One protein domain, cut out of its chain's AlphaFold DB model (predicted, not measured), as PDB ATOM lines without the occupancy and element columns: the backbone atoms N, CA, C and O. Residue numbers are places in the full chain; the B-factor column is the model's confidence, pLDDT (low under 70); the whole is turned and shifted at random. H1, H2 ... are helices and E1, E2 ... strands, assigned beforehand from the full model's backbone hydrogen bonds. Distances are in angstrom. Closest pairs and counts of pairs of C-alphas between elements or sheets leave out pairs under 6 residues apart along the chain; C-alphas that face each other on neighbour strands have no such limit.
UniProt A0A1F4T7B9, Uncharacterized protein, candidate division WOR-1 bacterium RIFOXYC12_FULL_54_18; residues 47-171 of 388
ATOM      1  N   ALA A  47     134.554 172.158 147.746       55.50
ATOM      2  CA  ALA A  47     135.555 171.531 146.889       55.50
ATOM      3  C   ALA A  47     136.420 170.424 147.532       55.50
ATOM      4  O   ALA A  47     136.661 170.404 148.737       55.50
ATOM      5  N   GLY A  48     136.918 169.510 146.689       62.41
ATOM      6  CA  GLY A  48     137.974 168.528 146.989       62.41
ATOM      7  C   GLY A  48     139.184 168.686 146.056       62.41
ATOM      8  O   GLY A  48     139.132 169.478 145.122       62.41
ATOM      9  N   TYR A  49     140.270 167.940 146.277       65.44
ATOM     10  CA  TYR A  49     141.464 167.954 145.409       65.44
ATOM     11  C   TYR A  49     141.549 166.699 144.533       65.44
ATOM     12  O   TYR A  49     141.122 165.624 144.954       65.44
ATOM     13  N   GLY A  50     142.130 166.827 143.336       66.00
ATOM     14  CA  GLY A  50     142.410 165.707 142.438       66.00
ATOM     15  C   GLY A  50     143.595 165.966 141.505       66.00
ATOM     16  O   GLY A  50     143.988 167.111 141.287       66.00
ATOM     17  N   ILE A  51     144.159 164.889 140.956       69.12
ATOM     18  CA  ILE A  51     145.165 164.943 139.888       69.12
ATOM     19  C   ILE A  51     144.444 164.902 138.540       69.12
ATOM     20  O   ILE A  51     143.491 164.136 138.349       69.12
ATOM     21  N   ALA A  52     144.892 165.749 137.619       75.88
ATOM     22  CA  ALA A  52     144.354 165.855 136.275       75.88
ATOM     23  C   ALA A  52     145.470 166.098 135.248       75.88
ATOM     24  O   ALA A  52     146.513 166.663 135.577       75.88
ATOM     25  N   LEU A  53     145.244 165.691 134.002       78.12
ATOM     26  CA  LEU A  53     146.129 165.955 132.868       78.12
ATOM     27  C   LEU A  53     145.572 167.148 132.080       78.12
ATOM     28  O   LEU A  53     144.407 167.129 131.689       78.12
ATOM     29  N   TYR A  54     146.372 168.189 131.852       80.94
ATOM     30  CA  TYR A  54     145.938 169.408 131.161       80.94
ATOM     31  C   TYR A  54     146.643 169.586 129.811       80.94
ATOM     32  O   TYR A  54     147.874 169.593 129.751       80.94
ATOM     33  N   ASN A  55     145.865 169.797 128.742       80.75
ATOM     34  CA  ASN A  55     146.374 170.231 127.441       80.75
ATOM     35  C   ASN A  55     146.317 171.755 127.323       80.75
ATOM     36  O   ASN A  55     145.216 172.299 127.183       80.75
ATOM     37  N   PRO A  56     147.455 172.456 127.285       78.38
ATOM     38  CA  PRO A  56     147.444 173.891 127.038       78.38
ATOM     39  C   PRO A  56     147.011 174.248 125.609       78.38
ATOM     40  O   PRO A  56     146.305 175.234 125.426       78.38
ATOM     41  N   ALA A  57     147.367 173.437 124.607       80.38
ATOM     42  CA  ALA A  57     147.057 173.725 123.206       80.38
ATOM     43  C   ALA A  57     145.567 173.536 122.893       80.38
ATOM     44  O   ALA A  57     144.948 174.388 122.263       80.38
ATOM     45  N   LYS A  58     144.977 172.433 123.367       77.38
ATOM     46  CA  LYS A  58     143.552 172.136 123.156       77.38
ATOM     47  C   LYS A  58     142.636 172.770 124.206       77.38
ATOM     48  O   LYS A  58     141.429 172.789 124.005       77.38
ATOM     49  N   LYS A  59     143.193 173.274 125.316       83.44
ATOM     50  CA  LYS A  59     142.455 173.760 126.496       83.44
ATOM     51  C   LYS A  59     141.447 172.725 126.998       83.44
ATOM     52  O   LYS A  59     140.250 172.983 127.071       83.44
ATOM     53  N   ILE A  60     141.962 171.544 127.337       82.75
ATOM     54  CA  ILE A  60     141.188 170.394 127.833       82.75
ATOM     55  C   ILE A  60     141.834 169.869 129.110       82.75
ATOM     56  O   ILE A  60     143.060 169.787 129.193       82.75
ATOM     57  N   LEU A  61     141.014 169.468 130.077       82.56
ATOM     58  CA  LEU A  61     141.423 168.822 131.320       82.56
ATOM     59  C   LEU A  61     140.868 167.396 131.383       82.56
ATOM     60  O   LEU A  61     139.662 167.227 131.257       82.56
ATOM     61  N   LEU A  62     141.717 166.395 131.630       78.00
ATOM     62  CA  LEU A  62     141.370 164.974 131.804       78.00
ATOM     63  C   LEU A  62     141.571 164.545 133.265       78.00
ATOM     64  O   LEU A  62     142.488 165.041 133.914       78.00
ATOM     65  N   THR A  63     140.754 163.633 133.807       71.50
ATOM     66  CA  THR A  63     140.747 163.335 135.258       71.50
ATOM     67  C   THR A  63     141.156 161.888 135.598       71.50
ATOM     68  O   THR A  63     140.813 160.965 134.880       71.50
ATOM     69  N   SER A  64     141.812 161.669 136.748       66.12
ATOM     70  CA  SER A  64     142.178 160.368 137.374       66.12
ATOM     71  C   SER A  64     143.534 159.733 137.030       66.12
ATOM     72  O   SER A  64     144.046 159.860 135.925       66.12
ATOM     73  N   GLU A  65     144.041 158.956 137.993       58.03
ATOM     74  CA  GLU A  65     145.240 158.106 137.904       58.03
ATOM     75  C   GLU A  65     145.082 156.949 136.898       58.03
ATOM     76  O   GLU A  65     146.039 156.603 136.218       58.03
ATOM     77  N   LYS A  66     143.861 156.424 136.690       56.44
ATOM     78  CA  LYS A  66     143.582 155.407 135.652       56.44
ATOM     79  C   LYS A  66     143.787 155.930 134.225       56.44
ATOM     80  O   LYS A  66     143.932 155.137 133.302       56.44
ATOM     81  N   MET A  67     143.828 157.250 134.017       61.59
ATOM     82  CA  MET A  67     144.194 157.814 132.710       61.59
ATOM     83  C   MET A  67     145.673 157.613 132.383       61.59
ATOM     84  O   MET A  67     146.027 157.631 131.207       61.59
ATOM     85  N   GLU A  68     146.535 157.387 133.383       57.78
ATOM     86  CA  GLU A  68     147.919 156.994 133.113       57.78
ATOM     87  C   GLU A  68     148.008 155.639 132.404       57.78
ATOM     88  O   GLU A  68     148.934 155.423 131.621       57.78
ATOM     89  N   GLU A  69     147.037 154.764 132.667       60.09
ATOM     90  CA  GLU A  69     146.930 153.426 132.086       60.09
ATOM     91  C   GLU A  69     146.253 153.453 130.707       60.09
ATOM     92  O   GLU A  69     146.600 152.660 129.837       60.09
ATOM     93  N   LEU A  70     145.293 154.365 130.501       61.12
ATOM     94  CA  LEU A  70     144.483 154.445 129.277       61.12
ATOM     95  C   LEU A  70     145.114 155.279 128.154       61.12
ATOM     96  O   LEU A  70     144.717 155.127 127.002       61.12
ATOM     97  N   LEU A  71     146.056 156.170 128.474       69.94
ATOM     98  CA  LEU A  71     146.730 157.019 127.493       69.94
ATOM     99  C   LEU A  71     148.148 156.526 127.218       69.94
ATOM    100  O   LEU A  71     148.926 156.224 128.132       69.94
ATOM    101  N   THR A  72     148.534 156.537 125.944       75.38
ATOM    102  CA  THR A  72     149.919 156.281 125.548       75.38
ATOM    103  C   THR A  72     150.862 157.294 126.197       75.38
ATOM    104  O   THR A  72     150.473 158.380 126.634       75.38
ATOM    105  N   ARG A  73     152.152 156.953 126.287       73.50
ATOM    106  CA  ARG A  73     153.158 157.888 126.812       73.50
ATOM    107  C   ARG A  73     153.196 159.188 126.001       73.50
ATOM    108  O   ARG A  73     153.333 160.245 126.598       73.50
ATOM    109  N   GLU A  74     153.057 159.118 124.682       75.38
ATOM    110  CA  GLU A  74     153.066 160.291 123.798       75.38
ATOM    111  C   GLU A  74     151.844 161.181 124.014       75.38
ATOM    112  O   GLU A  74     151.993 162.392 124.184       75.38
ATOM    113  N   GLU A  75     150.649 160.591 124.119       74.00
ATOM    114  CA  GLU A  75     149.447 161.339 124.485       74.00
ATOM    115  C   GLU A  75     149.644 162.006 125.843       74.00
ATOM    116  O   GLU A  75     149.468 163.216 125.949       74.00
ATOM    117  N   ARG A  76     150.123 161.278 126.858       69.38
ATOM    118  CA  ARG A  76     150.413 161.846 128.185       69.38
ATOM    119  C   ARG A  76     151.438 162.969 128.144       69.38
ATOM    120  O   ARG A  76     151.241 163.971 128.812       69.38
ATOM    121  N   LEU A  77     152.499 162.858 127.352       69.31
ATOM    122  CA  LEU A  77     153.492 163.929 127.215       69.31
ATOM    123  C   LEU A  77     152.901 165.201 126.585       69.31
ATOM    124  O   LEU A  77     153.395 166.293 126.856       69.31
ATOM    125  N   SER A  78     151.819 165.086 125.808       70.50
ATOM    126  CA  SER A  78     151.061 166.240 125.312       70.50
ATOM    127  C   SER A  78     150.123 166.874 126.359       70.50
ATOM    128  O   SER A  78     149.679 168.011 126.172       70.50
ATOM    129  N   TYR A  79     149.840 166.178 127.472       75.38
ATOM    130  CA  TYR A  79     148.996 166.642 128.580       75.38
ATOM    131  C   TYR A  79     149.791 166.687 129.900       75.38
ATOM    132  O   TYR A  79     149.991 165.676 130.568       75.38
ATOM    133  N   PHE A  80     150.211 167.865 130.354       67.44
ATOM    134  CA  PHE A  80     151.007 167.964 131.583       67.44
ATOM    135  C   PHE A  80     150.167 167.681 132.840       67.44
ATOM    136  O   PHE A  80     149.055 168.211 132.958       67.44
ATOM    137  N   PRO A  81     150.687 166.919 133.821       69.00
ATOM    138  CA  PRO A  81     149.984 166.695 135.077       69.00
ATOM    139  C   PRO A  81     149.858 167.999 135.878       69.00
ATOM    140  O   PRO A  81     150.798 168.793 135.986       69.00
ATOM    141  N   LYS A  82     148.676 168.218 136.459       72.50
ATOM    142  CA  LYS A  82     148.342 169.350 137.327       72.50
ATOM    143  C   LYS A  82     147.530 168.876 138.528       72.50
ATOM    144  O   LYS A  82     146.682 167.990 138.427       72.50
ATOM    145  N   MET A  83     147.757 169.524 139.668       69.88
ATOM    146  CA  MET A  83     146.792 169.487 140.759       69.88
ATOM    147  C   MET A  83     145.608 170.372 140.390       69.88
ATOM    148  O   MET A  83     145.787 171.517 139.977       69.88
ATOM    149  N   ALA A  84     144.410 169.834 140.561       75.44
ATOM    150  CA  ALA A  84     143.171 170.528 140.290       75.44
ATOM    151  C   ALA A  84     142.264 170.501 141.524       75.44
ATOM    152  O   ALA A  84     142.249 169.548 142.310       75.44
ATOM    153  N   ILE A  85     141.491 171.566 141.678       75.31
ATOM    154  CA  ILE A  85     140.435 171.676 142.679       75.31
ATOM    155  C   ILE A  85     139.145 171.196 142.001       75.31
ATOM    156  O   ILE A  85     138.908 171.507 140.842       75.31
ATOM    157  N   GLN A  86     138.315 170.411 142.677       72.94
ATOM    158  CA  GLN A  86     137.101 169.814 142.126       72.94
ATOM    159  C   GLN A  86     135.874 170.284 142.891       72.94
ATOM    160  O   GLN A  86     135.882 170.269 144.117       72.94
ATOM    161  N   SER A  87     134.800 170.629 142.183       71.81
ATOM    162  CA  SER A  87     133.534 171.020 142.800       71.81
ATOM    163  C   SER A  87     132.890 169.872 143.581       71.81
ATOM    164  O   SER A  87     133.023 168.701 143.223       71.81
ATOM    165  N   HIS A  88     132.093 170.184 144.605       65.69
ATOM    166  CA  HIS A  88     131.281 169.181 145.305       65.69
ATOM    167  C   HIS A  88     130.271 168.477 144.407       65.69
ATOM    168  O   HIS A  88     130.006 167.296 144.604       65.69
ATOM    169  N   SER A  89     129.745 169.175 143.395       60.34
ATOM    170  CA  SER A  89     128.901 168.555 142.369       60.34
ATOM    171  C   SER A  89     129.668 167.574 141.485       60.34
ATOM    172  O   SER A  89     129.061 166.938 140.630       60.34
ATOM    173  N   ARG A  90     131.000 167.485 141.639       67.88
ATOM    174  CA  ARG A  90     131.889 166.649 140.835       67.88
ATOM    175  C   ARG A  90     131.696 166.884 139.335       67.88
ATOM    176  O   ARG A  90     131.963 165.983 138.552       67.88
ATOM    177  N   ARG A  91     131.254 168.081 138.938       73.06
ATOM    178  CA  ARG A  91     130.985 168.453 137.538       73.06
ATOM    179  C   ARG A  91     131.972 169.486 137.009       73.06
ATOM    180  O   ARG A  91     132.157 169.554 135.799       73.06
ATOM    181  N   ALA A  92     132.601 170.250 137.903       80.56
ATOM    182  CA  ALA A  92     133.605 171.239 137.547       80.56
ATOM    183  C   ALA A  92     134.946 170.950 138.229       80.56
ATOM    184  O   ALA A  92     134.991 170.407 139.339       80.56
ATOM    185  N   MET A  93     136.032 171.297 137.546       82.50
ATOM    186  CA  MET A  93     137.388 171.289 138.078       82.50
ATOM    187  C   MET A  93     138.126 172.554 137.665       82.50
ATOM    188  O   MET A  93     137.874 173.101 136.600       82.50
ATOM    189  N   TRP A  94     139.054 172.996 138.501       81.94
ATOM    190  CA  TRP A  94     139.813 174.218 138.296       81.94
ATOM    191  C   TRP A  94     141.298 173.924 138.409       81.94
ATOM    192  O   TRP A  94     141.727 173.276 139.368       81.94
ATOM    193  N   ILE A  95     142.074 174.418 137.452       80.56
ATOM    194  CA  ILE A  95     143.533 174.465 137.548       80.56
ATOM    195  C   ILE A  95     143.970 175.911 137.722       80.56
ATOM    196  O   ILE A  95     143.348 176.827 137.182       80.56
ATOM    197  N   ILE A  96     145.061 176.098 138.454       74.25
ATOM    198  CA  ILE A  96     145.782 177.365 138.460       74.25
ATOM    199  C   ILE A  96     146.969 177.208 137.520       74.25
ATOM    200  O   ILE A  96     147.825 176.336 137.705       74.25
ATOM    201  N   ALA A  97     146.966 178.005 136.456       71.00
ATOM    202  CA  ALA A  97     148.053 178.070 135.501       71.00
ATOM    203  C   ALA A  97     149.314 178.663 136.155       71.00
ATOM    204  O   ALA A  97     149.278 179.224 137.248       71.00
ATOM    205  N   ALA A  98     150.465 178.497 135.502       66.56
ATOM    206  CA  ALA A  98     151.742 178.958 136.053       66.56
ATOM    207  C   ALA A  98     151.812 180.488 136.214       66.56
ATOM    208  O   ALA A  98     152.572 180.971 137.044       66.56
ATOM    209  N   ASP A  99     151.010 181.228 135.447       67.94
ATOM    210  CA  ASP A  99     150.850 182.681 135.535       67.94
ATOM    211  C   ASP A  99     149.816 183.111 136.593       67.94
ATOM    212  O   ASP A  99     149.442 184.278 136.659       67.94
ATOM    213  N   GLY A 100     149.333 182.169 137.408       67.25
ATOM    214  CA  GLY A 100     148.364 182.409 138.469       67.25
ATOM    215  C   GLY A 100     146.914 182.479 138.011       67.25
ATOM    216  O   GLY A 100     146.032 182.526 138.864       67.25
ATOM    217  N   LYS A 101     146.626 182.406 136.706       75.69
ATOM    218  CA  LYS A 101     145.245 182.453 136.213       75.69
ATOM    219  C   LYS A 101     144.488 181.173 136.515       75.69
ATOM    220  O   LYS A 101     145.021 180.064 136.424       75.69
ATOM    221  N   VAL A 102     143.206 181.329 136.818       79.44
ATOM    222  CA  VAL A 102     142.293 180.205 137.020       79.44
ATOM    223  C   VAL A 102     141.679 179.796 135.691       79.44
ATOM    224  O   VAL A 102     141.143 180.630 134.960       79.44
ATOM    225  N   ILE A 103     141.699 178.495 135.420       86.44
ATOM    226  CA  ILE A 103     140.947 177.891 134.322       86.44
ATOM    227  C   ILE A 103     139.965 176.890 134.921       86.44
ATOM    228  O   ILE A 103     140.369 175.922 135.568       86.44
ATOM    229  N   GLU A 104     138.675 177.138 134.721       88.44
ATOM    230  CA  GLU A 104     137.593 176.210 135.023       88.44
ATOM    231  C   GLU A 104     137.321 175.287 133.844       88.44
ATOM    232  O   GLU A 104     137.281 175.728 132.702       88.44
ATOM    233  N   PHE A 105     137.026 174.030 134.151       88.25
ATOM    234  CA  PHE A 105     136.494 173.034 133.237       88.25
ATOM    235  C   PHE A 105     135.183 172.495 133.796       88.25
ATOM    236  O   PHE A 105     135.154 172.018 134.929       88.25
ATOM    237  N   LYS A 106     134.110 172.533 133.005       87.56
ATOM    238  CA  LYS A 106     132.798 171.936 133.299       87.56
ATOM    239  C   LYS A 106     132.541 170.819 132.289       87.56
ATOM    240  O   LYS A 106     132.695 171.016 131.088       87.56
ATOM    241  N   GLY A 107     132.137 169.653 132.785       81.06
ATOM    242  CA  GLY A 107     132.143 168.421 131.994       81.06
ATOM    243  C   GLY A 107     133.491 167.721 132.145       81.06
ATOM    244  O   GLY A 107     134.518 168.176 131.650       81.06
ATOM    245  N   LYS A 108     133.501 166.635 132.906       71.31
ATOM    246  CA  LYS A 108     134.666 165.802 133.163       71.31
ATOM    247  C   LYS A 108     134.845 164.788 132.047       71.31
ATOM    248  O   LYS A 108     133.897 164.148 131.615       71.31
ATOM    249  N   THR A 109     136.089 164.576 131.673       62.62
ATOM    250  CA  THR A 109     136.551 163.456 130.851       62.62
ATOM    251  C   THR A 109     136.928 162.251 131.733       62.62
ATOM    252  O   THR A 109     137.240 162.449 132.915       62.62
ATOM    253  N   PRO A 110     136.853 161.017 131.184       61.06
ATOM    254  CA  PRO A 110     136.943 159.715 131.869       61.06
ATOM    255  C   PRO A 110     137.986 159.539 132.963       61.06
ATOM    256  O   PRO A 110     138.995 160.230 132.916       61.06
ATOM    257  N   PRO A 111     137.801 158.542 133.867       52.19
ATOM    258  CA  PRO A 111     136.718 157.549 133.945       52.19
ATOM    259  C   PRO A 111     135.849 157.699 135.212       52.19
ATOM    260  O   PRO A 111     135.217 156.749 135.655       52.19
ATOM    261  N   GLN A 112     135.813 158.881 135.836       53.50
ATOM    262  CA  GLN A 112     135.035 159.098 137.068       53.50
ATOM    263  C   GLN A 112     133.513 159.216 136.861       53.50
ATOM    264  O   GLN A 112     132.798 159.428 137.842       53.50
ATOM    265  N   PHE A 113     133.008 159.151 135.626       58.25
ATOM    266  CA  PHE A 113     131.572 159.275 135.378       58.25
ATOM    267  C   PHE A 113     130.907 157.912 135.561       58.25
ATOM    268  O   PHE A 113     131.347 156.892 135.038       58.25
ATOM    269  N   ASN A 114     129.824 157.910 136.322       59.88
ATOM    270  CA  ASN A 114     128.923 156.779 136.385       59.88
ATOM    271  C   ASN A 114     127.796 157.064 135.383       59.88
ATOM    272  O   ASN A 114     127.020 157.994 135.602       59.88
ATOM    273  N   GLN A 115     127.731 156.310 134.281       62.81
ATOM    274  CA  GLN A 115     126.680 156.486 133.266       62.81
ATOM    275  C   GLN A 115     125.277 156.196 133.815       62.81
ATOM    276  O   GLN A 115     124.299 156.788 133.351       62.81
ATOM    277  N   ASP A 116     125.201 155.351 134.842       64.81
ATOM    278  CA  ASP A 116     123.960 154.947 135.498       64.81
ATOM    279  C   ASP A 116     123.458 156.026 136.460       64.81
ATOM    280  O   ASP A 116     122.263 156.117 136.748       64.81
ATOM    281  N   LYS A 117     124.354 156.891 136.951       68.44
ATOM    282  CA  LYS A 117     123.992 157.981 137.854       68.44
ATOM    283  C   LYS A 117     123.782 159.267 137.072       68.44
ATOM    284  O   LYS A 117     124.712 159.837 136.514       68.44
ATOM    285  N   ARG A 118     122.547 159.757 137.071       67.00
ATOM    286  CA  ARG A 118     122.134 160.960 136.337       67.00
ATOM    287  C   ARG A 118     122.132 162.186 137.249       67.00
ATOM    288  O   ARG A 118     121.778 162.101 138.425       67.00
ATOM    289  N   ASN A 119     122.512 163.343 136.711       60.31
ATOM    290  CA  ASN A 119     122.343 164.619 137.390       60.31
ATOM    291  C   ASN A 119     120.849 164.991 137.391       60.31
ATOM    292  O   ASN A 119     120.274 165.159 136.316       60.31
ATOM    293  N   PRO A 120     120.219 165.188 138.561       54.94
ATOM    294  CA  PRO A 120     118.783 165.455 138.641       54.94
ATOM    295  C   PRO A 120     118.361 166.803 138.034       54.94
ATOM    296  O   PRO A 120     117.173 167.023 137.824       54.94
ATOM    297  N   ASN A 121     119.300 167.721 137.775       54.22
ATOM    298  CA  ASN A 121     118.997 169.028 137.189       54.22
ATOM    299  C   ASN A 121     119.154 169.075 135.664       54.22
ATOM    300  O   ASN A 121     118.499 169.910 135.053       54.22
ATOM    301  N   SER A 122     120.004 168.235 135.058       58.28
ATOM    302  CA  SER A 122     120.231 168.250 133.601       58.28
ATOM    303  C   SER A 122     119.843 166.959 132.881       58.28
ATOM    304  O   SER A 122     119.762 166.963 131.661       58.28
ATOM    305  N   GLY A 123     119.638 165.846 133.594       62.34
ATOM    306  CA  GLY A 123     119.419 164.531 132.979       62.34
ATOM    307  C   GLY A 123     120.676 163.918 132.342       62.34
ATOM    308  O   GLY A 123     120.657 162.760 131.924       62.34
ATOM    309  N   ASP A 124     121.797 164.641 132.309       69.50
ATOM    310  CA  ASP A 124     123.082 164.109 131.849       69.50
ATOM    311  C   ASP A 124     123.655 163.107 132.862       69.50
ATOM    312  O   ASP A 124     123.364 163.210 134.061       69.50
ATOM    313  N   PRO A 125     124.522 162.172 132.437       71.81
ATOM    314  CA  PRO A 125     125.315 161.388 133.374       71.81
ATOM    315  C   PRO A 125     126.140 162.283 134.307       71.81
ATOM    316  O   PRO A 125     126.632 163.345 133.915       71.81
ATOM    317  N   GLU A 126     126.299 161.868 135.562       70.50
ATOM    318  CA  GLU A 126     127.020 162.629 136.575       70.50
ATOM    319  C   GLU A 126     128.462 162.879 136.119       70.50
ATOM    320  O   GLU A 126     129.223 161.961 135.817       70.50
ATOM    321  N   GLY A 127     128.836 164.157 136.076       70.81
ATOM    322  CA  GLY A 127     130.149 164.590 135.618       70.81
ATOM    323  C   GLY A 127     130.215 164.917 134.130       70.81
ATOM    324  O   GLY A 127     131.115 165.661 133.772       70.81
ATOM    325  N   LEU A 128     129.274 164.485 133.285       76.88
ATOM    326  CA  LEU A 128     129.253 164.841 131.861       76.88
ATOM    327  C   LEU A 128     128.452 166.133 131.591       76.88
ATOM    328  O   LEU A 128     127.687 166.639 132.423       76.88
ATOM    329  N   LEU A 129     128.695 166.707 130.415       83.94
ATOM    330  CA  LEU A 129     128.006 167.870 129.864       83.94
ATOM    331  C   LEU A 129     127.756 167.586 128.382       83.94
ATOM    332  O   LEU A 129     128.676 167.154 127.687       83.94
ATOM    333  N   SER A 130     126.535 167.796 127.891       87.75
ATOM    334  CA  SER A 130     126.272 167.648 126.458       87.75
ATOM    335  C   SER A 130     127.090 168.667 125.659       87.75
ATOM    336  O   SER A 130     127.259 169.820 126.070       87.75
ATOM    337  N   TYR A 131     127.609 168.261 124.499       91.19
ATOM    338  CA  TYR A 131     128.408 169.159 123.665       91.19
ATOM    339  C   TYR A 131     127.589 170.368 123.195       91.19
ATOM    340  O   TYR A 131     128.097 171.489 123.166       91.19
ATOM    341  N   ALA A 132     126.296 170.169 122.922       89.19
ATOM    342  CA  ALA A 132     125.377 171.248 122.576       89.19
ATOM    343  C   ALA A 132     125.271 172.304 123.691       89.19
ATOM    344  O   ALA A 132     125.371 173.497 123.403       89.19
ATOM    345  N   ALA A 133     125.132 171.888 124.959       86.12
ATOM    346  CA  ALA A 133     125.096 172.811 126.093       86.12
ATOM    347  C   ALA A 133     126.442 173.522 126.292       86.12
ATOM    348  O   ALA A 133     126.467 174.740 126.465       86.12
ATOM    349  N   ALA A 134     127.560 172.793 126.189       90.38
ATOM    350  CA  ALA A 134     128.901 173.373 126.280       90.38
ATOM    351  C   ALA A 134     129.132 174.449 125.209       90.38
ATOM    352  O   ALA A 134     129.596 175.548 125.518       90.38
ATOM    353  N   ARG A 135     128.785 174.151 123.950       93.06
ATOM    354  CA  ARG A 135     128.930 175.078 122.821       93.06
ATOM    355  C   ARG A 135     128.076 176.320 123.021       93.06
ATOM    356  O   ARG A 135     128.584 177.430 122.887       93.06
ATOM    357  N   LYS A 136     126.813 176.121 123.397       89.12
ATOM    358  CA  LYS A 136     125.873 177.204 123.669       89.12
ATOM    359  C   LYS A 136     126.389 178.109 124.784       89.12
ATOM    360  O   LYS A 136     126.462 179.316 124.605       89.12
ATOM    361  N   GLU A 137     126.844 177.544 125.897       89.75
ATOM    362  CA  GLU A 137     127.415 178.346 126.977       89.75
ATOM    363  C   GLU A 137     128.677 179.117 126.535       89.75
ATOM    364  O   GLU A 137     128.827 180.302 126.837       89.75
ATOM    365  N   ALA A 138     129.577 178.490 125.773       92.25
ATOM    366  CA  ALA A 138     130.764 179.165 125.249       92.25
ATOM    367  C   ALA A 138     130.413 180.322 124.292       92.25
ATOM    368  O   ALA A 138     131.039 181.380 124.331       92.25
ATOM    369  N   GLU A 139     129.410 180.150 123.431       91.25
ATOM    370  CA  GLU A 139     128.881 181.214 122.570       91.25
ATOM    371  C   GLU A 139     128.320 182.378 123.391       91.25
ATOM    372  O   GLU A 139     128.668 183.529 123.123       91.25
ATOM    373  N   GLY A 140     127.545 182.089 124.437       89.56
ATOM    374  CA  GLY A 140     126.926 183.113 125.281       89.56
ATOM    375  C   GLY A 140     127.958 183.932 126.038       89.56
ATOM    376  O   GLY A 140     127.907 185.161 126.035       89.56
ATOM    377  N   LEU A 141     128.956 183.263 126.621       90.75
ATOM    378  CA  LEU A 141     130.060 183.917 127.327       90.75
ATOM    379  C   LEU A 141     130.917 184.797 126.399       90.75
ATOM    380  O   LEU A 141     131.330 185.888 126.806       90.75
ATOM    381  N   ARG A 142     131.147 184.361 125.151       89.50
ATOM    382  CA  ARG A 142     131.857 185.159 124.135       89.50
ATOM    383  C   ARG A 142     131.044 186.372 123.694       89.50
ATOM    384  O   ARG A 142     131.598 187.465 123.622       89.50
ATOM    385  N   MET A 143     129.744 186.201 123.467       88.81
ATOM    386  CA  MET A 143     128.824 187.270 123.063       88.81
ATOM    387  C   MET A 143     128.807 188.425 124.071       88.81
ATOM    388  O   MET A 143     128.948 189.591 123.704       88.81
ATOM    389  N   ILE A 144     128.696 188.113 125.361       86.06
ATOM    390  CA  ILE A 144     128.683 189.136 126.418       86.06
ATOM    391  C   ILE A 144     130.091 189.657 126.757       86.06
ATOM    392  O   ILE A 144     130.237 190.659 127.464       86.06
ATOM    393  N   GLY A 145     131.140 189.017 126.230       83.62
ATOM    394  CA  GLY A 145     132.537 189.334 126.517       83.62
ATOM    395  C   GLY A 145     132.847 189.252 128.009       83.62
ATOM    396  O   GLY A 145     133.448 190.182 128.548       83.62
ATOM    397  N   ALA A 146     132.361 188.203 128.681       76.44
ATOM    398  CA  ALA A 146     132.536 188.050 130.123       76.44
ATOM    399  C   ALA A 146     133.935 187.553 130.471       76.44
ATOM    400  O   ALA A 146     134.674 188.210 131.198       76.44
ATOM    401  N   ILE A 147     134.278 186.387 129.939       86.06
ATOM    402  CA  ILE A 147     135.489 185.629 130.240       86.06
ATOM    403  C   ILE A 147     135.894 184.844 128.994       86.06
ATOM    404  O   ILE A 147     135.091 184.666 128.073       86.06
ATOM    405  N   GLU A 148     137.136 184.377 128.950       89.62
ATOM    406  CA  GLU A 148     137.575 183.492 127.883       89.62
ATOM    407  C   GLU A 148     136.840 182.162 128.029       89.62
ATOM    408  O   GLU A 148     136.703 181.642 129.136       89.62
ATOM    409  N   SER A 149     136.342 181.604 126.931       92.12
ATOM    410  CA  SER A 149     135.613 180.344 126.973       92.12
ATOM    411  C   SER A 149     135.721 179.572 125.667       92.12
ATOM    412  O   SER A 149     136.007 180.119 124.596       92.12
ATOM    413  N   GLY A 150     135.469 178.271 125.752       92.31
ATOM    414  CA  GLY A 150     135.371 177.410 124.586       92.31
ATOM    415  C   GLY A 150     134.847 176.030 124.938       92.31
ATOM    416  O   GLY A 150     134.897 175.600 126.089       92.31
ATOM    417  N   ALA A 151     134.329 175.346 123.926       92.62
ATOM    418  CA  ALA A 151     133.778 174.011 124.051       92.62
ATOM    419  C   ALA A 151     134.596 173.035 123.210       92.62
ATOM    420  O   ALA A 151     134.842 173.283 122.031       92.62
ATOM    421  N   THR A 152     134.970 171.917 123.816       90.44
ATOM    422  CA  THR A 152     135.632 170.803 123.140       90.44
ATOM    423  C   THR A 152     134.635 169.668 122.963       90.44
ATOM    424  O   THR A 152     133.995 169.271 123.939       90.44
ATOM    425  N   ASN A 153     134.529 169.126 121.748       89.94
ATOM    426  CA  ASN A 153     133.845 167.861 121.502       89.94
ATOM    427  C   ASN A 153     134.725 166.702 121.989       89.94
ATOM    428  O   ASN A 153     135.855 166.539 121.533       89.94
ATOM    429  N   LEU A 154     134.229 165.898 122.929       84.19
ATOM    430  CA  LEU A 154     135.035 164.814 123.491       84.19
ATOM    431  C   LEU A 154     135.199 163.641 122.522       84.19
ATOM    432  O   LEU A 154     136.199 162.930 122.625       84.19
ATOM    433  N   ALA A 155     134.283 163.479 121.564       84.38
ATOM    434  CA  ALA A 155     134.357 162.431 120.548       84.38
ATOM    435  C   ALA A 155     135.611 162.539 119.663       84.38
ATOM    436  O   ALA A 155     136.138 161.518 119.231       84.38
ATOM    437  N   ASP A 156     136.137 163.754 119.472       82.88
ATOM    438  CA  ASP A 156     137.346 164.014 118.676       82.88
ATOM    439  C   ASP A 156     138.610 163.404 119.308       82.88
ATOM    440  O   ASP A 156     139.623 163.211 118.640       82.88
ATOM    441  N   LEU A 157     138.570 163.141 120.616       77.00
ATOM    442  CA  LEU A 157     139.652 162.493 121.359       77.00
ATOM    443  C   LEU A 157     139.301 161.058 121.737       77.00
ATOM    444  O   LEU A 157     140.170 160.196 121.801       77.00
ATOM    445  N   PHE A 158     138.027 160.817 122.028       77.56
ATOM    446  CA  PHE A 158     137.538 159.589 122.618       77.56
ATOM    447  C   PHE A 158     136.146 159.282 122.036       77.56
ATOM    448  O   PHE A 158     135.144 159.758 122.577       77.56
ATOM    449  N   PRO A 159     136.049 158.465 120.971       80.38
ATOM    450  CA  PRO A 159     134.792 158.223 120.253       80.38
ATOM    451  C   PRO A 159     133.616 157.763 121.131       80.38
ATOM    452  O   PRO A 159     132.466 158.054 120.831       80.38
ATOM    453  N   VAL A 160     133.893 157.110 122.265       76.31
ATOM    454  CA  VAL A 160     132.874 156.628 123.218       76.31
ATOM    455  C   VAL A 160     132.078 157.748 123.916       76.31
ATOM    456  O   VAL A 160     131.118 157.457 124.625       76.31
ATOM    457  N   TYR A 161     132.469 159.017 123.744       78.75
ATOM    458  CA  TYR A 161     131.778 160.195 124.292       78.75
ATOM    459  C   TYR A 161     131.030 160.996 123.233       78.75
ATOM    460  O   TYR A 161     130.877 162.211 123.372       78.75
ATOM    461  N   GLU A 162     130.563 160.334 122.180       85.12
ATOM    462  CA  GLU A 162     129.669 160.946 121.207       85.12
ATOM    463  C   GLU A 162     128.529 161.720 121.897       85.12
ATOM    464  O   GLU A 162     127.900 161.248 122.846       85.12
ATOM    465  N   GLY A 163     128.314 162.963 121.457       86.00
ATOM    466  CA  GLY A 163     127.309 163.868 122.021       86.00
ATOM    467  C   GLY A 163     127.729 164.631 123.286       86.00
ATOM    468  O   GLY A 163     127.016 165.556 123.690       86.00
ATOM    469  N   TYR A 164     128.885 164.332 123.889       87.38
ATOM    470  CA  TYR A 164     129.377 165.009 125.094       87.38
ATOM    471  C   TYR A 164     130.549 165.952 124.816       87.38
ATOM    472  O   TYR A 164     131.362 165.759 123.914       87.38
ATOM    473  N   GLY A 165     130.634 166.999 125.632       88.69
ATOM    474  CA  GLY A 165     131.642 168.038 125.522       88.69
ATOM    475  C   GLY A 165     132.229 168.444 126.866       88.69
ATOM    476  O   GLY A 165     131.707 168.121 127.935       88.69
ATOM    477  N   GLN A 166     133.312 169.208 126.796       89.38
ATOM    478  CA  GLN A 166     133.876 169.926 127.932       89.38
ATOM    479  C   GLN A 166     133.873 171.421 127.624       89.38
ATOM    480  O   GLN A 166     134.384 171.851 126.591       89.38
ATOM    481  N   LEU A 167     133.304 172.208 128.531       92.31
ATOM    482  CA  LEU A 167     133.404 173.661 128.526       92.31
ATOM    483  C   LEU A 167     134.620 174.064 129.358       92.31
ATOM    484  O   LEU A 167     134.755 173.591 130.486       92.31
ATOM    485  N   TYR A 168     135.446 174.975 128.852       91.62
ATOM    486  CA  TYR A 168     136.405 175.698 129.681       91.62
ATOM    487  C   TYR A 168     136.014 177.171 129.818       91.62
ATOM    488  O   TYR A 168     135.381 177.745 128.926       91.62
ATOM    489  N   ARG A 169     136.405 177.774 130.942       91.19
ATOM    490  CA  ARG A 169     136.254 179.200 131.236       91.19
ATOM    491  C   ARG A 169     137.531 179.717 131.895       91.19
ATOM    492  O   ARG A 169     138.044 179.068 132.803       91.19
ATOM    493  N   ALA A 170     138.051 180.857 131.461       88.62
ATOM    494  CA  ALA A 170     139.297 181.411 131.979       88.62
ATOM    495  C   ALA A 170     139.256 182.938 132.085       88.62
ATOM    496  O   ALA A 170     138.525 183.623 131.368       88.62
ATOM    497  N   GLU A 171     140.070 183.464 132.996       86.31
ATOM    498  CA  GLU A 171     140.321 184.899 133.115       86.31
ATOM    499  C   GLU A 171     140.845 185.494 131.797       86.31
ATOM    500  O   GLU A 171     141.678 184.901 131.113       86.31
TER     501      GLU A 171
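Overview. This is residues 47 to 171 of the 388 residues of an uncharacterized protein of candidate division WOR-1 bacterium RIFOXYC12_FULL_54_18 (UniProt A0A1F4T7B9). A single antiparallel sheet of seven strands is curled like part of a barrel and folded back on itself: the hairpin E1 and E2 faces the leaf E4 E5 E7 E6, with E3 as the hinge. The long helix H3 covers E6 and E7 on the side away from E2, while two short helices, H1 and H2, lie at the other end of the domain, and a long loop, residues 107 to 130, leads from E5 to H3. The printed part has 125 residues, with three named helices and seven named strands in the order E1 E2 H1 H2 E3 E4 E5 H3 E6 E7, and the sheet order is E2 E1 E3 E4 E5 E7 E6. The class is mixed, helices and strands. The whole is compact, with a radius of gyration of the C-alphas of 13.8 A and spans of 39 by 39 by 29 A.

Arrangement. E1, residues 47 to 55, bends by 68 degrees at residue 51. It forms an antiparallel hairpin with the edge strand E2, residues 60 to 63, where N 53 and O 62 are 2.8 A apart, within hydrogen-bond range. H1, residues 67 to 70, is not on the sheet. It is close to but not clearly touching H2, residues 73 to 78; their closest C-alphas are those of Glu 68 and Arg 76, 7.4 A apart. H2 only grazes the sheet, with its residues 75 to 78. E3, residues 80 to 87, bends by 54 degrees at residue 83 and is antiparallel to E1, with N 50 and O 84 2.9 A apart. E2, H1 H2 and E3 form a split strand-helix-strand unit, two strands running the same way with E1 between them in the sheet, and its crossover is right-handed. E3 begins a meander, each strand the antiparallel neighbour of the one before, with E4, residues 92 to 96, and E5, residues 102 to 106. N 85 and O 94 are 2.9 A apart across the hairpin E3 and E4, and N 105 and O 93 are 2.8 A apart across the hairpin E4 and E5. The closest C-alphas of E2 and E5 are those of Leu 61 and Phe 105, 6.8 A apart. H3, residues 131 to 144, is on the sheet at a height of 7.7 A, over E7, residues 165 to 170, and E6, residues 148 to 153. It runs along the strands, at 18 degrees to E6 on the local plane, and its closest C-alpha pair with E6 is Ala 138 and Gly 150, 5.0 A. E5, H3 and E6 form a second split unit, also right-handed, with E7 between the strands. E7 is antiparallel to E5, with N 104 and O 169 2.8 A apart, and in the hairpin E6 and E7 N 152 and O 166 are 2.8 A apart. Every O i to N i+4 pair is within hydrogen-bond range in H2 and H3; H1 is too short for such a pair.

Along the chain. E1 begins at C-alpha 47 (135.555, 171.531, 146.889) and is 22.3 A long. E2 is 10.3 A long, H1 4.8 A, H2 8.7 A and E3 21.0 A. E4 is 13.7 A and E5 13.1 A. H3 runs 20.2 A from C-alpha 131 (128.408, 169.159, 123.665). E6 is 17.3 A, and E7 is 16.7 A and ends at C-alpha 170 (139.297, 181.411, 131.979).

Size, cuts and confidence. The two C-alphas farthest apart are those of Glu 69 and Ile 144, 40.5 A. The printed part has no cut. The links E5 to H3, 24 residues, and E6 to E7, 11 residues, are long. The mean pLDDT of the printed part is 76.2, and 40 residues are under 70, among them residues 47 to 51, 64 to 71 and 109 to 124.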